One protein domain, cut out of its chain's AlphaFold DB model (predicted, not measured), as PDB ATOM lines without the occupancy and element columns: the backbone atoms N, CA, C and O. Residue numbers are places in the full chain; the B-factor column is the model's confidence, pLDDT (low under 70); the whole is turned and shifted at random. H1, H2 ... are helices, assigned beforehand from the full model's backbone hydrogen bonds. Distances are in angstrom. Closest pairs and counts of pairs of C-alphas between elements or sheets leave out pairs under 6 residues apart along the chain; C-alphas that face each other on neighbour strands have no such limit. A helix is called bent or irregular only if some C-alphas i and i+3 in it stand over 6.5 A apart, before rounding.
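Overview. This is residues 1 to 108 of the 161 residues of the protein "Unannotated protein" of freshwater metagenome (UniProt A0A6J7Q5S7). Three helices make the body: H2 and H3 form a long helical hairpin, and H1b, the second arm of the bent helix H1, packs alongside both of them, while the first arm, H1a, swings away at a steep tilt; residues 1 to 7, of which 2 to 7 belong to H1, stick out. The short helix H4 follows H3 in the chain but lies off to one side on its own, touching no helix. The printed part has 108 residues, with four named helices in the order H1, H2, H3, H4 and no named strand; its class is all helix. The whole is loose, with a radius of gyration of the C-alphas of 16.7 A, and flat, with spans of 53 by 43 by 16 A.

Along the chain. Find C-alpha 2 at (195.010, 172.497, 92.996), where H1, residues 2 to 27, begins. By its hydrogen bonds it was assigned as one helix, but it is bent: the C-alphas of residues 16 and 19 are 6.7 A apart. Its arms are H1a, residues 2 to 16, 21.1 A long, and H1b, residues 19 to 27, 12.7 A long. From C-alpha 33 at (192.505, 129.844, 78.715), H2 runs 38.5 A through residues 33 to 59. H3 follows with residues 65 to 86, 31.5 A long. H4, residues 93 to 99, spans 9.9 A and ends at C-alpha 99, (173.104, 132.316, 113.736).

Arrangement. Begin at the bend, where H1a and H1b stand at a steep tilt of 39 degrees. With residues 11 to 15 alone, H1a touches residues 49 to 54 of H2, opposite ways at a steep tilt of 59 degrees; the closest C-alphas, of Ala 15 and Ser 50, are 5.2 A apart. H1a also touches H3, with residues 12 to 16 alone, the same way at a steep tilt of 40 degrees; the closest C-alphas, of Ala 15 and Gly 74, are 5.3 A apart. H1b and H2 form a helical hairpin at a shallow tilt of 20 degrees, closest at the C-alphas of Ala 22 and His 43, 5.2 A. H1b touches H3 the same way at a shallow tilt of 16 degrees, closest at the C-alphas of Gly 19 and Met 77, 4.7 A. H2 and H3 form a second helical hairpin at 27 degrees, a shallow tilt; look at Gly 54 and Gly 71, their closest C-alphas, 3.8 A apart. H4 is apart from H1a, H1b, H2 and H3. In H1a, H1b, H2, H3 and H4 every O i to N i+4 pair is within hydrogen-bond range.

Size, cuts and confidence. The two C-alphas farthest apart, those of Met 1 and Lys 105, are 54.3 A from each other. The printed part has no cut. The links from H1 to H2 and from H2 to H3 are tight, and that from H3 to H4 is short. The mean pLDDT of the printed part is 86.0; look for values under 70 at residues 89 to 99 and 101 to 108.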
ATOM      1  N   MET A   1     198.089 173.942  95.761       86.75
ATOM      2  CA  MET A   1     196.806 173.428  96.301       86.75
ATOM      3  C   MET A   1     195.972 172.672  95.267       86.75
ATOM      4  O   MET A   1     195.473 171.608  95.597       86.75
ATOM      5  N   GLN A   2     195.840 173.155  94.024       90.38
ATOM      6  CA  GLN A   2     195.010 172.497  92.996       90.38
ATOM      7  C   GLN A   2     195.464 171.069  92.631       90.38
ATOM      8  O   GLN A   2     194.629 170.178  92.509       90.38
ATOM      9  N   SER A   3     196.773 170.822  92.521       93.12
ATOM     10  CA  SER A   3     197.320 169.492  92.202       93.12
ATOM     11  C   SER A   3     196.999 168.430  93.262       93.12
ATOM     12  O   SER A   3     196.687 167.295  92.912       93.12
ATOM     13  N   LEU A   4     197.013 168.803  94.548       91.38
ATOM     14  CA  LEU A   4     196.648 167.909  95.650       91.38
ATOM     15  C   LEU A   4     195.163 167.534  95.587       91.38
ATOM     16  O   LEU A   4     194.818 166.364  95.714       91.38
ATOM     17  N   ALA A   5     194.292 168.517  95.348       91.25
ATOM     18  CA  ALA A   5     192.857 168.274  95.218       91.25
ATOM     19  C   ALA A   5     192.546 167.339  94.039       91.25
ATOM     20  O   ALA A   5     191.756 166.409  94.184       91.25
ATOM     21  N   LEU A   6     193.216 167.536  92.897       94.69
ATOM     22  CA  LEU A   6     193.082 166.662  91.732       94.69
ATOM     23  C   LEU A   6     193.546 165.231  92.037       94.69
ATOM     24  O   LEU A   6     192.861 164.277  91.681       94.69
ATOM     25  N   PHE A   7     194.666 165.073  92.746       93.44
ATOM     26  CA  PHE A   7     195.152 163.761  93.167       93.44
ATOM     27  C   PHE A   7     194.140 163.033  94.064       93.44
ATOM     28  O   PHE A   7     193.797 161.881  93.804       93.44
ATOM     29  N   VAL A   8     193.590 163.721  95.068       91.31
ATOM     30  CA  VAL A   8     192.557 163.156  95.951       91.31
ATOM     31  C   VAL A   8     191.289 162.800  95.171       91.31
ATOM     32  O   VAL A   8     190.710 161.740  95.402       91.31
ATOM     33  N   ALA A   9     190.877 163.634  94.213       93.06
ATOM     34  CA  ALA A   9     189.728 163.350  93.356       93.06
ATOM     35  C   ALA A   9     189.940 162.089  92.500       93.06
ATOM     36  O   ALA A   9     189.024 161.278  92.367       93.06
ATOM     37  N   ILE A  10     191.150 161.875  91.973       94.12
ATOM     38  CA  ILE A  10     191.498 160.650  91.239       94.12
ATOM     39  C   ILE A  10     191.431 159.429  92.166       94.12
ATOM     40  O   ILE A  10     190.862 158.410  91.781       94.12
ATOM     41  N   LEU A  11     191.944 159.524  93.397       93.06
ATOM     42  CA  LEU A  11     191.848 158.433  94.376       93.06
ATOM     43  C   LEU A  11     190.392 158.099  94.728       93.06
ATOM     44  O   LEU A  11     190.023 156.926  94.760       93.06
ATOM     45  N   MET A  12     189.554 159.119  94.932       92.56
ATOM     46  CA  MET A  12     188.111 158.964  95.158       92.56
ATOM     47  C   MET A  12     187.430 158.256  93.985       92.56
ATOM     48  O   MET A  12     186.651 157.325  94.186       92.56
ATOM     49  N   LEU A  13     187.755 158.653  92.753       94.38
ATOM     50  CA  LEU A  13     187.214 158.031  91.549       94.38
ATOM     51  C   LEU A  13     187.639 156.561  91.435       94.38
ATOM     52  O   LEU A  13     186.812 155.700  91.142       94.38
ATOM     53  N   MET A  14     188.908 156.257  91.721       93.62
ATOM     54  CA  MET A  14     189.429 154.887  91.729       93.62
ATOM     55  C   MET A  14     188.760 154.025  92.806       93.62
ATOM     56  O   MET A  14     188.430 152.869  92.539       93.62
ATOM     57  N   ALA A  15     188.501 154.578  93.995       92.00
ATOM     58  CA  ALA A  15     187.772 153.888  95.058       92.00
ATOM     59  C   ALA A  15     186.317 153.583  94.659       92.00
ATOM     60  O   ALA A  15     185.827 152.481  94.912       92.00
ATOM     61  N   LEU A  16     185.646 154.527  93.989       94.44
ATOM     62  CA  LEU A  16     184.259 154.381  93.540       94.44
ATOM     63  C   LEU A  16     184.105 153.416  92.357       94.44
ATOM     64  O   LEU A  16     183.143 152.650  92.312       94.44
ATOM     65  N   LEU A  17     185.030 153.451  91.398       95.06
ATOM     66  CA  LEU A  17     184.926 152.676  90.160       95.06
ATOM     67  C   LEU A  17     185.616 151.311  90.228       95.06
ATOM     68  O   LEU A  17     185.157 150.382  89.567       95.06
ATOM     69  N   GLY A  18     186.675 151.152  91.027       93.12
ATOM     70  CA  GLY A  18     187.469 149.918  91.060       93.12
ATOM     71  C   GLY A  18     186.639 148.672  91.383       93.12
ATOM     72  O   GLY A  18     186.771 147.647  90.716       93.12
ATOM     73  N   GLY A  19     185.716 148.787  92.341       90.69
ATOM     74  CA  GLY A  19     184.779 147.723  92.706       90.69
ATOM     75  C   GLY A  19     183.805 147.348  91.576       90.69
ATOM     76  O   GLY A  19     183.836 146.206  91.115       90.69
ATOM     77  N   PRO A  20     182.956 148.276  91.089       93.00
ATOM     78  CA  PRO A  20     182.053 148.032  89.962       93.00
ATOM     79  C   PRO A  20     182.744 147.512  88.702       93.00
ATOM     80  O   PRO A  20     182.212 146.614  88.054       93.00
ATOM     81  N   ILE A  21     183.932 148.025  88.368       94.31
ATOM     82  CA  ILE A  21     184.709 147.562  87.210       94.31
ATOM     83  C   ILE A  21     185.150 146.112  87.409       94.31
ATOM     84  O   ILE A  21     184.966 145.301  86.507       94.31
ATOM     85  N   ALA A  22     185.672 145.755  88.586       93.50
ATOM     86  CA  ALA A  22     186.037 144.372  88.890       93.50
ATOM     87  C   ALA A  22     184.813 143.440  88.831       93.50
ATOM     88  O   ALA A  22     184.856 142.351  88.255       93.50
ATOM     89  N   ILE A  23     183.662 143.883  89.343       91.62
ATOM     90  CA  ILE A  23     182.412 143.136  89.176       91.62
ATOM     91  C   ILE A  23     182.093 142.996  87.681       91.62
ATOM     92  O   ILE A  23     181.918 141.880  87.212       91.62
ATOM     93  N   GLY A  24     182.095 144.062  86.886       91.00
ATOM     94  CA  GLY A  24     181.870 143.967  85.439       91.00
ATOM     95  C   GLY A  24     182.812 142.968  84.757       91.00
ATOM     96  O   GLY A  24     182.370 142.116  83.989       91.00
ATOM     97  N   LEU A  25     184.091 142.991  85.125       90.06
ATOM     98  CA  LEU A  25     185.113 142.128  84.550       90.06
ATOM     99  C   LEU A  25     184.885 140.646  84.883       90.06
ATOM    100  O   LEU A  25     184.970 139.804  83.993       90.06
ATOM    101  N   SER A  26     184.492 140.326  86.119       88.56
ATOM    102  CA  SER A  26     184.096 138.959  86.513       88.56
ATOM    103  C   SER A  26     182.804 138.458  85.842       88.56
ATOM    104  O   SER A  26     182.495 137.270  85.902       88.56
ATOM    105  N   ALA A  27     182.021 139.325  85.184       86.19
ATOM    106  CA  ALA A  27     180.832 138.899  84.439       86.19
ATOM    107  C   ALA A  27     181.155 138.302  83.064       86.19
ATOM    108  O   ALA A  27     180.335 137.570  82.508       86.19
ATOM    109  N   ILE A  28     182.325 138.619  82.509       88.50
ATOM    110  CA  ILE A  28     182.699 138.235  81.150       88.50
ATOM    111  C   ILE A  28     183.190 136.785  81.160       88.50
ATOM    112  O   ILE A  28     184.265 136.477  81.678       88.50
ATOM    113  N   LYS A  29     182.407 135.885  80.558       84.44
ATOM    114  CA  LYS A  29     182.790 134.482  80.360       84.44
ATOM    115  C   LYS A  29     183.659 134.356  79.110       84.44
ATOM    116  O   LYS A  29     183.417 135.015  78.102       84.44
ATOM    117  N   THR A  30     184.701 133.535  79.182       87.00
ATOM    118  CA  THR A  30     185.605 133.301  78.051       87.00
ATOM    119  C   THR A  30     186.098 131.865  78.067       87.00
ATOM    120  O   THR A  30     186.601 131.419  79.097       87.00
ATOM    121  N   ASP A  31     186.010 131.194  76.918       88.19
ATOM    122  CA  ASP A  31     186.381 129.780  76.766       88.19
ATOM    123  C   ASP A  31     187.889 129.581  76.541       88.19
ATOM    124  O   ASP A  31     188.444 128.517  76.804       88.19
ATOM    125  N   GLN A  32     188.583 130.628  76.090       93.69
ATOM    126  CA  GLN A  32     190.022 130.601  75.837       93.69
ATOM    127  C   GLN A  32     190.821 130.742  77.148       93.69
ATOM    128  O   GLN A  32     190.627 131.725  77.879       93.69
ATOM    129  N   PRO A  33     191.781 129.842  77.441       91.00
ATOM    130  CA  PRO A  33     192.505 129.844  78.715       91.00
ATOM    131  C   PRO A  33     193.373 131.096  78.906       91.00
ATOM    132  O   PRO A  33     193.466 131.616  80.015       91.00
ATOM    133  N   ILE A  34     193.962 131.631  77.831       93.31
ATOM    134  CA  ILE A  34     194.828 132.822  77.880       93.31
ATOM    135  C   ILE A  34     194.024 134.073  78.255       93.31
ATOM    136  O   ILE A  34     194.390 134.796  79.180       93.31
ATOM    137  N   LEU A  35     192.894 134.306  77.583       90.19
ATOM    138  CA  LEU A  35     192.007 135.435  77.879       90.19
ATOM    139  C   LEU A  35     191.434 135.339  79.300       90.19
ATOM    140  O   LEU A  35     191.292 136.354  79.978       90.19
ATOM    141  N   ASN A  36     191.173 134.120  79.780       90.12
ATOM    142  CA  ASN A  36     190.744 133.868  81.152       90.12
ATOM    143  C   ASN A  36     191.814 134.288  82.181       90.12
ATOM    144  O   ASN A  36     191.495 134.952  83.165       90.12
ATOM    145  N   ILE A  37     193.089 133.963  81.935       91.94
ATOM    146  CA  ILE A  37     194.206 134.381  82.798       91.94
ATOM    147  C   ILE A  37     194.352 135.905  82.798       91.94
ATOM    148  O   ILE A  37     194.412 136.514  83.865       91.94
ATOM    149  N   ILE A  38     194.357 136.531  81.618       93.25
ATOM    150  CA  ILE A  38     194.482 137.989  81.482       93.25
ATOM    151  C   ILE A  38     193.350 138.696  82.238       93.25
ATOM    152  O   ILE A  38     193.605 139.595  83.040       93.25
ATOM    153  N   ARG A  39     192.102 138.246  82.057       93.25
ATOM    154  CA  ARG A  39     190.934 138.784  82.768       93.25
ATOM    155  C   ARG A  39     191.095 138.688  84.286       93.25
ATOM    156  O   ARG A  39     190.802 139.653  84.984       93.25
ATOM    157  N   LYS A  40     191.611 137.565  84.795       91.12
ATOM    158  CA  LYS A  40     191.865 137.365  86.231       91.12
ATOM    159  C   LYS A  40     192.961 138.270  86.785       91.12
ATOM    160  O   LYS A  40     192.839 138.713  87.926       91.12
ATOM    161  N   ILE A  41     193.999 138.566  86.001       94.06
ATOM    162  CA  ILE A  41     195.057 139.510  86.393       94.06
ATOM    163  C   ILE A  41     194.472 140.916  86.537       94.06
ATOM    164  O   ILE A  41     194.642 141.546  87.579       94.06
ATOM    165  N   PHE A  42     193.728 141.385  85.531       94.44
ATOM    166  CA  PHE A  42     193.070 142.690  85.600       94.44
ATOM    167  C   PHE A  42     192.041 142.750  86.735       94.44
ATOM    168  O   PHE A  42     192.005 143.732  87.473       94.44
ATOM    169  N   HIS A  43     191.259 141.687  86.941       94.62
ATOM    170  CA  HIS A  43     190.301 141.605  88.046       94.62
ATOM    171  C   HIS A  43     190.995 141.745  89.399       94.62
ATOM    172  O   HIS A  43     190.642 142.620  90.189       94.62
ATOM    173  N   GLY A  44     192.030 140.936  89.636       93.00
ATOM    174  CA  GLY A  44     192.823 140.991  90.862       93.00
ATOM    175  C   GLY A  44     193.478 142.358  91.078       93.00
ATOM    176  O   GLY A  44     193.498 142.855  92.203       93.00
ATOM    177  N   PHE A  45     193.945 143.007  90.010       94.62
ATOM    178  CA  PHE A  45     194.531 144.346  90.066       94.62
ATOM    179  C   PHE A  45     193.527 145.403  90.548       94.62
ATOM    180  O   PHE A  45     193.801 146.107  91.523       94.62
ATOM    181  N   PHE A  46     192.341 145.476  89.934       94.94
ATOM    182  CA  PHE A  46     191.303 146.434  90.335       94.94
ATOM    183  C   PHE A  46     190.796 146.183  91.756       94.94
ATOM    184  O   PHE A  46     190.622 147.132  92.524       94.94
ATOM    185  N   VAL A  47     190.622 144.914  92.136       95.12
ATOM    186  CA  VAL A  47     190.260 144.526  93.504       95.12
ATOM    187  C   VAL A  47     191.313 145.002  94.503       95.12
ATOM    188  O   VAL A  47     190.968 145.626  95.503       95.12
ATOM    189  N   THR A  48     192.594 144.744  94.232       94.38
ATOM    190  CA  THR A  48     193.682 145.074  95.163       94.38
ATOM    191  C   THR A  48     193.811 146.583  95.350       94.38
ATOM    192  O   THR A  48     193.913 147.050  96.482       94.38
ATOM    193  N   ILE A  49     193.735 147.360  94.265       93.56
ATOM    194  CA  ILE A  49     193.775 148.827  94.337       93.56
ATOM    195  C   ILE A  49     192.571 149.372  95.102       93.56
ATOM    196  O   ILE A  49     192.736 150.226  95.971       93.56
ATOM    197  N   SER A  50     191.369 148.867  94.818       93.12
ATOM    198  CA  SER A  50     190.149 149.306  95.499       93.12
ATOM    199  C   SER A  50     190.196 148.999  96.998       93.12
ATOM    200  O   SER A  50     189.856 149.864  97.803       93.12
ATOM    201  N   LEU A  51     190.696 147.822  97.388       94.25
ATOM    202  CA  LEU A  51     190.885 147.460  98.794       94.25
ATOM    203  C   LEU A  51     191.947 148.329  99.470       94.25
ATOM    204  O   LEU A  51     191.728 148.789 100.586       94.25
ATOM    205  N   TRP A  52     193.081 148.572  98.812       95.88
ATOM    206  CA  TRP A  52     194.166 149.364  99.386       95.88
ATOM    207  C   TRP A  52     193.759 150.828  99.601       95.88
ATOM    208  O   TRP A  52     193.901 151.348 100.708       95.88
ATOM    209  N   ILE A  53     193.161 151.468  98.588       94.69
ATOM    210  CA  ILE A  53     192.632 152.836  98.707       94.69
ATOM    211  C   ILE A  53     191.465 152.875  99.705       94.69
ATOM    212  O   ILE A  53     191.386 153.787 100.527       94.69
ATOM    213  N   GLY A  54     190.583 151.872  99.682       94.12
ATOM    214  CA  GLY A  54     189.457 151.768 100.609       94.12
ATOM    215  C   GLY A  54     189.897 151.676 102.070       94.12
ATOM    216  O   GLY A  54     189.366 152.392 102.915       94.12
ATOM    217  N   MET A  55     190.924 150.868 102.362       94.38
ATOM    218  CA  MET A  55     191.543 150.800 103.690       94.38
ATOM    219  C   MET A  55     192.147 152.145 104.087       94.38
ATOM    220  O   MET A  55     191.903 152.614 105.197       94.38
ATOM    221  N   MET A  56     192.883 152.794 103.181       94.44
ATOM    222  CA  MET A  56     193.449 154.117 103.435       94.44
ATOM    223  C   MET A  56     192.350 155.125 103.802       94.44
ATOM    224  O   MET A  56     192.505 155.886 104.747       94.44
ATOM    225  N   PHE A  57     191.215 155.131 103.109       93.94
ATOM    226  CA  PHE A  57     190.136 156.076 103.408       93.94
ATOM    227  C   PHE A  57     189.286 155.694 104.626       93.94
ATOM    228  O   PHE A  57     188.590 156.540 105.171       93.94
ATOM    229  N   PHE A  58     189.297 154.437 105.057       94.19
ATOM    230  CA  PHE A  58     188.486 154.012 106.193       94.19
ATOM    231  C   PHE A  58     189.225 154.110 107.533       94.19
ATOM    232  O   PHE A  58     188.609 154.413 108.549       94.19
ATOM    233  N   PHE A  59     190.535 153.848 107.550       92.81
ATOM    234  CA  PHE A  59     191.315 153.794 108.792       92.81
ATOM    235  C   PHE A  59     191.991 155.114 109.178       92.81
ATOM    236  O   PHE A  59     192.538 155.206 110.275       92.81
ATOM    237  N   ASN A  60     191.967 156.128 108.310       91.81
ATOM    238  CA  ASN A  60     192.541 157.436 108.617       91.81
ATOM    239  C   ASN A  60     191.503 158.333 109.319       91.81
ATOM    240  O   ASN A  60     190.533 158.715 108.676       91.81
ATOM    241  N   PRO A  61     191.699 158.728 110.590       89.44
ATOM    242  CA  PRO A  61     190.703 159.504 111.337       89.44
ATOM    243  C   PRO A  61     190.589 160.970 110.883       89.44
ATOM    244  O   PRO A  61     189.560 161.602 111.106       89.44
ATOM    245  N   ASP A  62     191.620 161.510 110.227       91.75
ATOM    246  CA  ASP A  62     191.732 162.942 109.909       91.75
ATOM    247  C   ASP A  62     191.014 163.366 108.613       91.75
ATOM    248  O   ASP A  62     191.052 164.532 108.216       91.75
ATOM    249  N   ILE A  63     190.371 162.428 107.913       90.56
ATOM    250  CA  ILE A  63     189.654 162.690 106.656       90.56
ATOM    251  C   ILE A  63     188.144 162.838 106.884       90.56
ATOM    252  O   ILE A  63     187.587 162.299 107.838       90.56
ATOM    253  N   PRO A  64     187.428 163.569 106.011       93.81
ATOM    254  CA  PRO A  64     186.000 163.805 106.191       93.81
ATOM    255  C   PRO A  64     185.190 162.501 106.183       93.81
ATOM    256  O   PRO A  64     185.550 161.519 105.532       93.81
ATOM    257  N   LEU A  65     184.031 162.514 106.846       92.94
ATOM    258  CA  LEU A  65     183.125 161.358 106.928       92.94
ATOM    259  C   LEU A  65     182.738 160.805 105.546       92.94
ATOM    260  O   LEU A  65     182.645 159.597 105.359       92.94
ATOM    261  N   VAL A  66     182.574 161.678 104.548       92.62
ATOM    262  CA  VAL A  66     182.269 161.265 103.168       92.62
ATOM    263  C   VAL A  66     183.373 160.372 102.588       92.62
ATOM    264  O   VAL A  66     183.071 159.375 101.938       92.62
ATOM    265  N   ALA A  67     184.646 160.678 102.862       93.06
ATOM    266  CA  ALA A  67     185.769 159.858 102.410       93.06
ATOM    267  C   ALA A  67     185.735 158.463 103.045       93.06
ATOM    268  O   ALA A  67     185.938 157.475 102.345       93.06
ATOM    269  N   HIS A  68     185.383 158.375 104.330       93.88
ATOM    270  CA  HIS A  68     185.222 157.100 105.029       93.88
ATOM    271  C   HIS A  68     184.113 156.239 104.425       93.88
ATOM    272  O   HIS A  68     184.305 155.039 104.240       93.88
ATOM    273  N   LEU A  69     182.965 156.833 104.081       95.69
ATOM    274  CA  LEU A  69     181.871 156.111 103.424       95.69
ATOM    275  C   LEU A  69     182.294 155.574 102.054       95.69
ATOM    276  O   LEU A  69     181.966 154.441 101.708       95.69
ATOM    277  N   ILE A  70     183.065 156.360 101.299       95.00
ATOM    278  CA  ILE A  70     183.623 155.942 100.009       95.00
ATOM    279  C   ILE A  70     184.656 154.825 100.199       95.00
ATOM    280  O   ILE A  70     184.650 153.847  99.450       95.00
ATOM    281  N   GLY A  71     185.501 154.922 101.227       94.25
ATOM    282  CA  GLY A  71     186.457 153.878 101.582       94.25
ATOM    283  C   GLY A  71     185.771 152.568 101.963       94.25
ATOM    284  O   GLY A  71     186.098 151.512 101.420       94.25
ATOM    285  N   LEU A  72     184.749 152.642 102.819       95.69
ATOM    286  CA  LEU A  72     183.924 151.503 103.214       95.69
ATOM    287  C   LEU A  72     183.206 150.880 102.012       95.69
ATOM    288  O   LEU A  72     183.196 149.660 101.866       95.69
ATOM    289  N   TYR A  73     182.647 151.705 101.127       95.44
ATOM    290  CA  TYR A  73     182.053 151.246  99.875       95.44
ATOM    291  C   TYR A  73     183.068 150.473  99.020       95.44
ATOM    292  O   TYR A  73     182.769 149.365  98.573       95.44
ATOM    293  N   GLY A  74     184.285 151.002  98.850       93.81
ATOM    294  CA  GLY A  74     185.368 150.325  98.132       93.81
ATOM    295  C   GLY A  74     185.737 148.978  98.758       93.81
ATOM    296  O   GLY A  74     185.867 147.982  98.048       93.81
ATOM    297  N   LEU A  75     185.807 148.906 100.093       94.62
ATOM    298  CA  LEU A  75     186.057 147.657 100.822       94.62
ATOM    299  C   LEU A  75     184.964 146.612 100.582       94.62
ATOM    300  O   LEU A  75     185.263 145.456 100.275       94.62
ATOM    301  N   VAL A  76     183.697 147.018 100.686       94.31
ATOM    302  CA  VAL A  76     182.548 146.132 100.467       94.31
ATOM    303  C   VAL A  76     182.514 145.644  99.021       94.31
ATOM    304  O   VAL A  76     182.370 144.444  98.781       94.31
ATOM    305  N   MET A  77     182.702 146.535  98.048       92.75
ATOM    306  CA  MET A  77     182.680 146.165  96.632       92.75
ATOM    307  C   MET A  77     183.881 145.308  96.238       92.75
ATOM    308  O   MET A  77     183.710 144.335  95.507       92.75
ATOM    309  N   GLY A  78     185.074 145.598  96.759       91.50
ATOM    310  CA  GLY A  78     186.256 144.757  96.582       91.50
ATOM    311  C   GLY A  78     186.055 143.358  97.172       91.50
ATOM    312  O   GLY A  78     186.395 142.362  96.529       91.50
ATOM    313  N   TYR A  79     185.418 143.256  98.344       90.88
ATOM    314  CA  TYR A  79     185.026 141.970  98.923       90.88
ATOM    315  C   TYR A  79     184.040 141.220  98.018       90.88
ATOM    316  O   TYR A  79     184.290 140.063  97.682       90.88
ATOM    317  N   ILE A  80     182.960 141.865  97.564       90.62
ATOM    318  CA  ILE A  80     181.959 141.245  96.676       90.62
ATOM    319  C   ILE A  80     182.602 140.791  95.356       90.62
ATOM    320  O   ILE A  80     182.384 139.658  94.926       90.62
ATOM    321  N   ALA A  81     183.437 141.629  94.739       92.06
ATOM    322  CA  ALA A  81     184.155 141.313  93.507       92.06
ATOM    323  C   ALA A  81     185.105 140.114  93.675       92.06
ATOM    324  O   ALA A  81     185.119 139.206  92.844       92.06
ATOM    325  N   SER A  82     185.862 140.069  94.775       90.81
ATOM    326  CA  SER A  82     186.730 138.929  95.112       90.81
ATOM    327  C   SER A  82     185.918 137.652  95.293       90.81
ATOM    328  O   SER A  82     186.275 136.584  94.796       90.81
ATOM    329  N   ARG A  83     184.794 137.769  96.006       86.19
ATOM    330  CA  ARG A  83     183.901 136.651  96.291       86.19
ATOM    331  C   ARG A  83     183.303 136.078  95.021       86.19
ATOM    332  O   ARG A  83     183.259 134.864  94.885       86.19
ATOM    333  N   ARG A  84     182.888 136.932  94.091       85.69
ATOM    334  CA  ARG A  84     182.290 136.501  92.832       85.69
ATOM    335  C   ARG A  84     183.255 135.698  91.957       85.69
ATOM    336  O   ARG A  84     182.831 134.708  91.375       85.69
ATOM    337  N   GLU A  85     184.522 136.103  91.880       86.12
ATOM    338  CA  GLU A  85     185.497 135.483  90.968       86.12
ATOM    339  C   GLU A  85     186.187 134.244  91.563       86.12
ATOM    340  O   GLU A  85     186.329 133.226  90.888       86.12
ATOM    341  N   TYR A  86     186.632 134.305  92.821       84.38
ATOM    342  CA  TYR A  86     187.453 133.238  93.416       84.38
ATOM    343  C   TYR A  86     186.648 132.268  94.280       84.38
ATOM    344  O   TYR A  86     187.053 131.128  94.496       84.38
ATOM    345  N   PHE A  87     185.512 132.728  94.795       80.75
ATOM    346  CA  PHE A  87     184.775 132.075  95.868       80.75
ATOM    347  C   PHE A  87     183.252 132.103  95.637       80.75
ATOM    348  O   PHE A  87     182.512 132.417  96.582       80.75
ATOM    349  N   PRO A  88     182.754 131.778  94.421       70.62
ATOM    350  CA  PRO A  88     181.333 131.923  94.096       70.62
ATOM    351  C   PRO A  88     180.436 131.095  95.030       70.62
ATOM    352  O   PRO A  88     179.322 131.500  95.342       70.62
ATOM    353  N   ASP A  89     180.957 129.982  95.552       63.06
ATOM    354  CA  ASP A  89     180.225 128.998  96.355       63.06
ATOM    355  C   ASP A  89     180.519 129.075  97.866       63.06
ATOM    356  O   ASP A  89     180.234 128.149  98.632       63.06
ATOM    357  N   VAL A  90     181.147 130.157  98.344       57.81
ATOM    358  CA  VAL A  90     181.618 130.213  99.736       57.81
ATOM    359  C   VAL A  90     180.469 130.508 100.699       57.81
ATOM    360  O   VAL A  90     180.185 131.634 101.104       57.81
ATOM    361  N   ARG A  91     179.831 129.433 101.148       57.50
ATOM    362  CA  ARG A  91     178.782 129.357 102.175       57.50
ATOM    363  C   ARG A  91     179.263 129.750 103.580       57.50
ATOM    364  O   ARG A  91     178.821 129.146 104.540       57.50
ATOM    365  N   ILE A  92     180.188 130.698 103.751       57.88
ATOM    366  CA  ILE A  92     180.634 131.166 105.085       57.88
ATOM    367  C   ILE A  92     179.630 132.160 105.678       57.88
ATOM    368  O   ILE A  92     179.413 132.179 106.887       57.88
ATOM    369  N   VAL A  93     178.959 132.947 104.833       56.25
ATOM    370  CA  VAL A  93     177.960 133.927 105.287       56.25
ATOM    371  C   VAL A  93     176.678 133.230 105.726       56.25
ATOM    372  O   VAL A  93     176.090 133.607 106.724       56.25
ATOM    373  N   THR A  94     176.284 132.159 105.039       61.19
ATOM    374  CA  THR A  94     175.077 131.376 105.326       61.19
ATOM    375  C   THR A  94     175.000 130.837 106.768       61.19
ATOM    376  O   THR A  94     173.976 131.053 107.407       61.19
ATOM    377  N   PRO A  95     176.036 130.187 107.343       60.75
ATOM    378  CA  PRO A  95     176.025 129.745 108.732       60.75
ATOM    379  C   PRO A  95     176.144 130.911 109.717       60.75
ATOM    380  O   PRO A  95     175.665 130.783 110.837       60.75
ATOM    381  N   LEU A  96     176.758 132.035 109.332       62.34
ATOM    382  CA  LEU A  96     176.828 133.240 110.166       62.34
ATOM    383  C   LEU A  96     175.461 133.934 110.241       62.34
ATOM    384  O   LEU A  96     175.017 134.287 111.323       62.34
ATOM    385  N   LEU A  97     174.753 134.034 109.119       61.78
ATOM    386  CA  LEU A  97     173.415 134.613 109.010       61.78
ATOM    387  C   LEU A  97     172.336 133.705 109.622       61.78
ATOM    388  O   LEU A  97     171.400 134.193 110.249       61.78
ATOM    389  N   ALA A  98     172.520 132.384 109.539       65.62
ATOM    390  CA  ALA A  98     171.686 131.414 110.245       65.62
ATOM    391  C   ALA A  98     171.803 131.551 111.774       65.62
ATOM    392  O   ALA A  98     170.822 131.328 112.477       65.62
ATOM    393  N   ARG A  99     172.966 131.972 112.305       67.38
ATOM    394  CA  ARG A  99     173.104 132.316 113.736       67.38
ATOM    395  C   ARG A  99     172.303 133.562 114.125       67.38
ATOM    396  O   ARG A  99     171.955 133.694 115.290       67.38
ATOM    397  N   PHE A 100     171.983 134.428 113.165       72.62
ATOM    398  CA  PHE A 100     171.086 135.574 113.338       72.62
ATOM    399  C   PHE A 100     169.623 135.253 112.971       72.62
ATOM    400  O   PHE A 100     168.805 136.162 112.878       72.62
ATOM    401  N   GLY A 101     169.277 133.975 112.761       67.75
ATOM    402  CA  GLY A 101     167.899 133.535 112.512       67.75
ATOM    403  C   GLY A 101     167.378 133.776 111.092       67.75
ATOM    404  O   GLY A 101     166.201 133.544 110.833       67.75
ATOM    405  N   ILE A 102     168.228 134.211 110.157       67.50
ATOM    406  CA  ILE A 102     167.827 134.416 108.762       67.50
ATOM    407  C   ILE A 102     167.868 133.068 108.039       67.50
ATOM    408  O   ILE A 102     168.925 132.437 107.924       67.50
ATOM    409  N   ASP A 103     166.705 132.613 107.566       56.94
ATOM    410  CA  ASP A 103     166.566 131.299 106.945       56.94
ATOM    411  C   ASP A 103     167.350 131.232 105.624       56.94
ATOM    412  O   ASP A 103     167.040 131.880 104.622       56.94
ATOM    413  N   SER A 104     168.388 130.396 105.627       53.31
ATOM    414  CA  SER A 104     169.282 130.139 104.494       53.31
ATOM    415  C   SER A 104     168.576 129.670 103.219       53.31
ATOM    416  O   SER A 104     169.178 129.706 102.145       53.31
ATOM    417  N   LYS A 105     167.318 129.222 103.321       53.72
ATOM    418  CA  LYS A 105     166.494 128.807 102.181       53.72
ATOM    419  C   LYS A 105     166.086 129.973 101.280       53.72
ATOM    420  O   LYS A 105     165.997 129.761 100.081       53.72
ATOM    421  N   VAL A 106     165.927 131.188 101.814       55.22
ATOM    422  CA  VAL A 106     165.582 132.389 101.023       55.22
ATOM    423  C   VAL A 106     166.741 132.823 100.111       55.22
ATOM    424  O   VAL A 106     166.526 133.415  99.061       55.22
ATOM    425  N   ILE A 107     167.981 132.479 100.478       51.50
ATOM    426  CA  ILE A 107     169.203 132.812  99.721       51.50
ATOM    427  C   ILE A 107     169.521 131.743  98.658       51.50
ATOM    428  O   ILE A 107     170.320 131.970  97.750       51.50
ATOM    429  N   ARG A 108     168.884 130.568  98.733       50.59
ATOM    430  CA  ARG A 108     168.962 129.549  97.685       50.59
ATOM    431  C   ARG A 108     168.022 129.960  96.553       50.59
ATOM    432  O   ARG A 108     166.864 129.571  96.574       50.59
TER     433      ARG A 108